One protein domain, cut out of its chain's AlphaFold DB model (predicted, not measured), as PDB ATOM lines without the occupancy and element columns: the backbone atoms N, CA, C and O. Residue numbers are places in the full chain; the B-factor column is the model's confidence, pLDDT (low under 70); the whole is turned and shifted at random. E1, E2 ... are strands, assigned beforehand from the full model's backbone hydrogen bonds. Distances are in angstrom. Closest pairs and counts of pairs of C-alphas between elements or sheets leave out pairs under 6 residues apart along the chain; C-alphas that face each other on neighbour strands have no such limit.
ATOM      1  N   ASP A  27     129.066 136.208  93.254       95.88
ATOM      2  CA  ASP A  27     130.054 137.212  93.660       95.88
ATOM      3  C   ASP A  27     130.254 138.309  92.598       95.88
ATOM      4  O   ASP A  27     130.810 139.370  92.888       95.88
ATOM      5  N   ARG A  28     129.777 138.080  91.366       97.31
ATOM      6  CA  ARG A  28     129.819 139.027  90.247       97.31
ATOM      7  C   ARG A  28     128.509 139.067  89.480       97.31
ATOM      8  O   ARG A  28     127.828 138.057  89.329       97.31
ATOM      9  N   CYS A  29     128.157 140.234  88.952       97.88
ATOM     10  CA  CYS A  29     127.008 140.375  88.063       97.88
ATOM     11  C   CYS A  29     127.313 139.800  86.665       97.88
ATOM     12  O   CYS A  29     128.476 139.510  86.375       97.88
ATOM     13  N   PRO A  30     126.318 139.681  85.766       97.50
ATOM     14  CA  PRO A  30     126.548 139.206  84.397       97.50
ATOM     15  C   PRO A  30     127.615 139.997  83.620       97.50
ATOM     16  O   PRO A  30     128.271 139.446  82.744       97.50
ATOM     17  N   ASN A  31     127.823 141.268  83.979       97.69
ATOM     18  CA  ASN A  31     128.827 142.147  83.374       97.69
ATOM     19  C   ASN A  31     130.167 142.172  84.143       97.69
ATOM     20  O   ASN A  31     131.039 142.967  83.815       97.69
ATOM     21  N   GLY A  32     130.342 141.347  85.182       96.88
ATOM     22  CA  GLY A  32     131.611 141.182  85.907       96.88
ATOM     23  C   GLY A  32     131.836 142.085  87.132       96.88
ATOM     24  O   GLY A  32     132.784 141.845  87.887       96.88
ATOM     25  N   HIS A  33     130.971 143.075  87.383       98.12
ATOM     26  CA  HIS A  33     131.068 143.939  88.571       98.12
ATOM     27  C   HIS A  33     130.870 143.133  89.866       98.12
ATOM     28  O   HIS A  33     130.010 142.246  89.893       98.12
ATOM     29  N   PRO A  34     131.618 143.434  90.941       97.56
ATOM     30  CA  PRO A  34     131.514 142.714  92.207       97.56
ATOM     31  C   PRO A  34     130.150 142.927  92.881       97.56
ATOM     32  O   PRO A  34     129.663 144.052  93.015       97.56
ATOM     33  N   LEU A  35     129.550 141.837  93.355       97.62
ATOM     34  CA  LEU A  35     128.309 141.828  94.124       97.62
ATOM     35  C   LEU A  35     128.614 141.532  95.594       97.62
ATOM     36  O   LEU A  35     129.143 140.481  95.945       97.62
ATOM     37  N   GLY A  36     128.257 142.471  96.460       94.94
ATOM     38  CA  GLY A  36     128.482 142.397  97.893       94.94
ATOM     39  C   GLY A  36     127.704 143.485  98.619       94.94
ATOM     40  O   GLY A  36     126.726 144.023  98.092       94.94
ATOM     41  N   THR A  37     128.131 143.807  99.837       95.06
ATOM     42  CA  THR A  37     127.525 144.873 100.642       95.06
ATOM     43  C   THR A  37     127.407 146.155  99.820       95.06
ATOM     44  O   THR A  37     128.365 146.573  99.178       95.06
ATOM     45  N   ASP A  38     126.211 146.741  99.799       96.44
ATOM     46  CA  ASP A  38     125.863 147.979  99.092       96.44
ATOM     47  C   ASP A  38     125.991 147.994  97.562       96.44
ATOM     48  O   ASP A  38     125.506 148.947  96.949       96.44
ATOM     49  N   THR A  39     126.534 146.949  96.927       97.69
ATOM     50  CA  THR A  39     126.666 146.850  95.459       97.69
ATOM     51  C   THR A  39     125.639 145.920  94.807       97.69
ATOM     52  O   THR A  39     125.484 145.934  93.582       97.69
ATOM     53  N   VAL A  40     124.880 145.156  95.603       98.31
ATOM     54  CA  VAL A  40     123.806 144.270  95.129       98.31
ATOM     55  C   VAL A  40     122.448 144.615  95.743       98.31
ATOM     56  O   VAL A  40     122.322 144.891  96.934       98.31
ATOM     57  N   LEU A  41     121.401 144.560  94.922       98.19
ATOM     58  CA  LEU A  41     120.012 144.477  95.361       98.19
ATOM     59  C   LEU A  41     119.564 143.015  95.279       98.19
ATOM     60  O   LEU A  41     119.492 142.450  94.186       98.19
ATOM     61  N   ILE A  42     119.262 142.414  96.433       97.00
ATOM     62  CA  ILE A  42     118.720 141.054  96.527       97.00
ATOM     63  C   ILE A  42     117.196 141.143  96.561       97.00
ATOM     64  O   ILE A  42     116.631 141.792  97.441       97.00
ATOM     65  N   GLY A  43     116.532 140.499  95.605       95.06
ATOM     66  CA  GLY A  43     115.082 140.576  95.443       95.06
ATOM     67  C   GLY A  43     114.396 139.219  95.367       95.06
ATOM     68  O   GLY A  43     115.028 138.161  95.357       95.06
ATOM     69  N   ASN A  44     113.068 139.262  95.321       93.38
ATOM     70  CA  ASN A  44     112.223 138.142  94.936       93.38
ATOM     71  C   ASN A  44     111.333 138.602  93.775       93.38
ATOM     72  O   ASN A  44     110.609 139.588  93.905       93.38
ATOM     73  N   HIS A  45     111.423 137.929  92.632       92.81
ATOM     74  CA  HIS A  45     110.567 138.162  91.479       92.81
ATOM     75  C   HIS A  45     109.407 137.156  91.496       92.81
ATOM     76  O   HIS A  45     109.639 135.981  91.208       92.81
ATOM     77  N   PRO A  46     108.174 137.567  91.831       90.19
ATOM     78  CA  PRO A  46     107.039 136.650  91.876       90.19
ATOM     79  C   PRO A  46     106.693 136.146  90.468       90.19
ATOM     80  O   PRO A  46     106.528 136.949  89.549       90.19
ATOM     81  N   CYS A  47     106.553 134.828  90.297       88.56
ATOM     82  CA  CYS A  47     106.147 134.233  89.028       88.56
ATOM     83  C   CYS A  47     105.188 133.058  89.233       88.56
ATOM     84  O   CYS A  47     105.546 131.990  89.719       88.56
ATOM     85  N   VAL A  48     103.953 133.222  88.772       83.88
ATOM     86  CA  VAL A  48     102.962 132.137  88.793       83.88
ATOM     87  C   VAL A  48     103.105 131.172  87.612       83.88
ATOM     88  O   VAL A  48     102.585 130.068  87.666       83.88
ATOM     89  N   ALA A  49     103.812 131.573  86.550       81.88
ATOM     90  CA  ALA A  49     103.852 130.833  85.289       81.88
ATOM     91  C   ALA A  49     104.892 129.700  85.253       81.88
ATOM     92  O   ALA A  49     104.667 128.705  84.574       81.88
ATOM     93  N   CYS A  50     106.031 129.849  85.944       83.06
ATOM     94  CA  CYS A  50     107.158 128.911  85.822       83.06
ATOM     95  C   CYS A  50     107.240 127.952  87.010       83.06
ATOM     96  O   CYS A  50     107.166 126.740  86.847       83.06
ATOM     97  N   THR A  51     107.406 128.500  88.212       77.75
ATOM     98  CA  THR A  51     107.639 127.717  89.434       77.75
ATOM     99  C   THR A  51     106.426 127.701  90.360       77.75
ATOM    100  O   THR A  51     106.442 127.006  91.372       77.75
ATOM    101  N   GLY A  52     105.396 128.505  90.061       79.81
ATOM    102  CA  GLY A  52     104.298 128.794  90.987       79.81
ATOM    103  C   GLY A  52     104.743 129.568  92.238       79.81
ATOM    104  O   GLY A  52     103.969 129.705  93.181       79.81
ATOM    105  N   THR A  53     105.990 130.054  92.266       83.06
ATOM    106  CA  THR A  53     106.649 130.707  93.405       83.06
ATOM    107  C   THR A  53     107.513 131.884  92.927       83.06
ATOM    108  O   THR A  53     107.496 132.269  91.760       83.06
ATOM    109  N   GLY A  54     108.250 132.529  93.832       89.69
ATOM    110  CA  GLY A  54     109.165 133.604  93.454       89.69
ATOM    111  C   GLY A  54     110.546 133.100  93.029       89.69
ATOM    112  O   GLY A  54     111.034 132.098  93.541       89.69
ATOM    113  N   HIS A  55     111.202 133.851  92.151       93.25
ATOM    114  CA  HIS A  55     112.599 133.665  91.772       93.25
ATOM    115  C   HIS A  55     113.489 134.608  92.582       93.25
ATOM    116  O   HIS A  55     113.160 135.782  92.759       93.25
ATOM    117  N   ARG A  56     114.640 134.137  93.049       95.31
ATOM    118  CA  ARG A  56     115.667 134.996  93.637       95.31
ATOM    119  C   ARG A  56     116.308 135.843  92.538       95.31
ATOM    120  O   ARG A  56     116.585 135.341  91.451       95.31
ATOM    121  N   THR A  57     116.542 137.124  92.812       97.12
ATOM    122  CA  THR A  57     117.266 138.021  91.901       97.12
ATOM    123  C   THR A  57     118.436 138.695  92.598       97.12
ATOM    124  O   THR A  57     118.343 139.054  93.774       97.12
ATOM    125  N   TRP A  58     119.519 138.903  91.849       98.12
ATOM    126  CA  TRP A  58     120.686 139.673  92.281       98.12
ATOM    127  C   TRP A  58     120.996 140.726  91.226       98.12
ATOM    128  O   TRP A  58     121.493 140.413  90.142       98.12
ATOM    129  N   ARG A  59     120.655 141.975  91.535       98.31
ATOM    130  CA  ARG A  59     120.775 143.111  90.622       98.31
ATOM    131  C   ARG A  59     121.950 143.987  91.023       98.31
ATOM    132  O   ARG A  59     122.024 144.451  92.159       98.31
ATOM    133  N   CYS A  60     122.862 144.197  90.085       98.50
ATOM    134  CA  CYS A  60     124.011 145.071  90.264       98.50
ATOM    135  C   CYS A  60     123.550 146.523  90.391       98.50
ATOM    136  O   CYS A  60     122.847 147.017  89.515       98.50
ATOM    137  N   ARG A  61     123.966 147.223  91.447       98.19
ATOM    138  CA  ARG A  61     123.650 148.651  91.603       98.19
ATOM    139  C   ARG A  61     124.430 149.555  90.648       98.19
ATOM    140  O   ARG A  61     123.991 150.671  90.409       98.19
ATOM    141  N   GLU A  62     125.545 149.080  90.097       98.19
ATOM    142  CA  GLU A  62     126.387 149.855  89.177       98.19
ATOM    143  C   GLU A  62     125.851 149.857  87.740       98.19
ATOM    144  O   GLU A  62     125.776 150.907  87.113       98.19
ATOM    145  N   CYS A  63     125.444 148.694  87.218       98.00
ATOM    146  CA  CYS A  63     125.061 148.547  85.805       98.00
ATOM    147  C   CYS A  63     123.663 147.955  85.576       98.00
ATOM    148  O   CYS A  63     123.312 147.656  84.438       98.00
ATOM    149  N   ASP A  64     122.892 147.719  86.640       97.88
ATOM    150  CA  ASP A  64     121.533 147.154  86.611       97.88
ATOM    151  C   ASP A  64     121.406 145.717  86.052       97.88
ATOM    152  O   ASP A  64     120.325 145.120  86.065       97.88
ATOM    153  N   ALA A  65     122.518 145.104  85.626       98.12
ATOM    154  CA  ALA A  65     122.555 143.711  85.200       98.12
ATOM    155  C   ALA A  65     122.076 142.784  86.329       98.12
ATOM    156  O   ALA A  65     122.447 142.951  87.496       98.12
ATOM    157  N   CYS A  66     121.247 141.803  85.975       98.12
ATOM    158  CA  CYS A  66     120.486 141.011  86.934       98.12
ATOM    159  C   CYS A  66     120.656 139.519  86.666       98.12
ATOM    160  O   CYS A  66     120.301 139.040  85.594       98.12
ATOM    161  N   TRP A  67     121.132 138.794  87.672       98.06
ATOM    162  CA  TRP A  67     120.983 137.346  87.743       98.06
ATOM    163  C   TRP A  67     119.585 136.980  88.243       98.06
ATOM    164  O   TRP A  67     119.006 137.707  89.060       98.06
ATOM    165  N   ILE A  68     119.071 135.834  87.806       96.56
ATOM    166  CA  ILE A  68     117.848 135.229  88.338       96.56
ATOM    167  C   ILE A  68     118.079 133.748  88.656       96.56
ATOM    168  O   ILE A  68     118.843 133.082  87.966       96.56
ATOM    169  N   TRP A  69     117.430 133.216  89.689       94.12
ATOM    170  CA  TRP A  69     117.373 131.775  89.919       94.12
ATOM    171  C   TRP A  69     116.083 131.356  90.650       94.12
ATOM    172  O   TRP A  69     115.705 132.006  91.628       94.12
ATOM    173  N   PRO A  70     115.406 130.271  90.229       91.56
ATOM    174  CA  PRO A  70     115.619 129.523  88.979       91.56
ATOM    175  C   PRO A  70     115.372 130.378  87.726       91.56
ATOM    176  O   PRO A  70     114.848 131.492  87.841       91.56
ATOM    177  N   ALA A  71     115.703 129.873  86.536       92.00
ATOM    178  CA  ALA A  71     115.334 130.520  85.275       92.00
ATOM    179  C   ALA A  71     113.826 130.846  85.216       92.00
ATOM    180  O   ALA A  71     112.981 130.070  85.668       92.00
ATOM    181  N   CYS A  72     113.471 131.999  84.643       92.69
ATOM    182  CA  CYS A  72     112.082 132.447  84.526       92.69
ATOM    183  C   CYS A  72     111.707 132.658  83.059       92.69
ATOM    184  O   CYS A  72     112.233 133.552  82.400       92.69
ATOM    185  N   ALA A  73     110.740 131.885  82.559       90.12
ATOM    186  CA  ALA A  73     110.264 131.986  81.179       90.12
ATOM    187  C   ALA A  73     109.643 133.356  80.856       90.12
ATOM    188  O   ALA A  73     109.725 133.817  79.722       90.12
ATOM    189  N   SER A  74     109.070 134.046  81.848       89.38
ATOM    190  CA  SER A  74     108.554 135.415  81.692       89.38
ATOM    191  C   SER A  74     109.636 136.506  81.729       89.38
ATOM    192  O   SER A  74     109.328 137.679  81.515       89.38
ATOM    193  N   ARG A  75     110.897 136.150  82.010       91.50
ATOM    194  CA  ARG A  75     112.053 137.061  82.029       91.50
ATOM    195  C   ARG A  75     113.267 136.434  81.321       91.50
ATOM    196  O   ARG A  75     114.317 136.286  81.944       91.50
ATOM    197  N   PRO A  76     113.163 136.091  80.023       91.44
ATOM    198  CA  PRO A  76     114.229 135.390  79.303       91.44
ATOM    199  C   PRO A  76     115.515 136.217  79.146       91.44
ATOM    200  O   PRO A  76     116.570 135.668  78.854       91.44
ATOM    201  N   GLN A  77     115.445 137.537  79.335       93.69
ATOM    202  CA  GLN A  77     116.595 138.436  79.268       93.69
ATOM    203  C   GLN A  77     117.464 138.431  80.532       93.69
ATOM    204  O   GLN A  77     118.558 138.991  80.513       93.69
ATOM    205  N   TRP A  78     116.972 137.887  81.649       95.56
ATOM    206  CA  TRP A  78     117.779 137.736  82.857       95.56
ATOM    207  C   TRP A  78     118.429 136.357  82.823       95.56
ATOM    208  O   TRP A  78     117.707 135.359  82.882       95.56
ATOM    209  N   PRO A  79     119.764 136.276  82.699       97.00
ATOM    210  CA  PRO A  79     120.429 134.988  82.650       97.00
ATOM    211  C   PRO A  79     120.255 134.254  83.985       97.00
ATOM    212  O   PRO A  79     120.241 134.869  85.060       97.00
ATOM    213  N   GLU A  80     120.102 132.932  83.910       95.50
ATOM    214  CA  GLU A  80     120.053 132.083  85.098       95.50
ATOM    215  C   GLU A  80     121.424 132.060  85.771       95.50
ATOM    216  O   GLU A  80     122.441 131.835  85.113       95.50
ATOM    217  N   TRP A  81     121.461 132.280  87.083       96.38
ATOM    218  CA  TRP A  81     122.693 132.091  87.834       96.38
ATOM    219  C   TRP A  81     122.976 130.589  87.997       96.38
ATOM    220  O   TRP A  81     122.131 129.888  88.555       96.38
ATOM    221  N   PRO A  82     124.148 130.083  87.567       93.06
ATOM    222  CA  PRO A  82     124.455 128.647  87.585       93.06
ATOM    223  C   PRO A  82     124.717 128.068  88.988       93.06
ATOM    224  O   PRO A  82     124.921 126.856  89.133       93.06
ATOM    225  N   GLY A  83     124.727 128.924  90.012       92.19
ATOM    226  CA  GLY A  83     125.152 128.590  91.363       92.19
ATOM    227  C   GLY A  83     126.667 128.679  91.542       92.19
ATOM    228  O   GLY A  83     127.419 128.966  90.611       92.19
ATOM    229  N   ASP A  84     127.110 128.427  92.768       85.25
ATOM    230  CA  ASP A  84     128.512 128.225  93.110       85.25
ATOM    231  C   ASP A  84     128.943 126.882  92.489       85.25
ATOM    232  O   ASP A  84     128.725 125.800  93.047       85.25
ATOM    233  N   GLU A  85     129.508 126.918  91.283       64.94
ATOM    234  CA  GLU A  85     130.267 125.794  90.731       64.94
ATOM    235  C   GLU A  85     131.562 125.677  91.529       64.94
ATOM    236  O   GLU A  85     132.602 126.132  91.074       64.94
TER     237      GLU A  85
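This is residues 27 to 85 of the 91 residues of an uncharacterized protein of Nakamurella multipartita (strain ATCC 700099 / DSM 44233 / CIP 104796 / JCM 9543 / NBRC 105858 / Y-104) (UniProt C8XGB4). Regular structure is little here: a long hairpin, E1 and E2, with short E3 beside E2, forms one small sheet, and long unnamed stretches, residues 27 to 39 and 70 to 85, precede and follow it. The printed part has 59 residues, no named helix and strands E1, E2, E3, an all-strand class with only 20 residues in named elements. It is compact, with a radius of gyration of the C-alphas of 11.2 A and spans of 31 by 22 by 19 A.

Start at E1, residues 40 to 47, an edge strand. Its hairpin partner E2, residues 53 to 60, is antiparallel at 153 degrees; look for N 41 and O 59, 2.8 A apart. E3, residues 66 to 69, the other edge strand, forms a hairpin with E2, antiparallel at 151 degrees, with N 56 and O 69 2.8 A apart. The three make a meander, each strand the antiparallel neighbour of the one before.

Find C-alpha 40 at (123.806, 144.270, 95.129); E1 runs 21.2 A from there. E2 runs 22.8 A, and E3 10.2 A to C-alpha 69 at (117.373, 131.775, 89.919).

The farthest C-alphas, Thr 37 and Ala 49, are 31.5 A apart. The printed part has no cut, both links are tight, and residue 85 is under pLDDT 70.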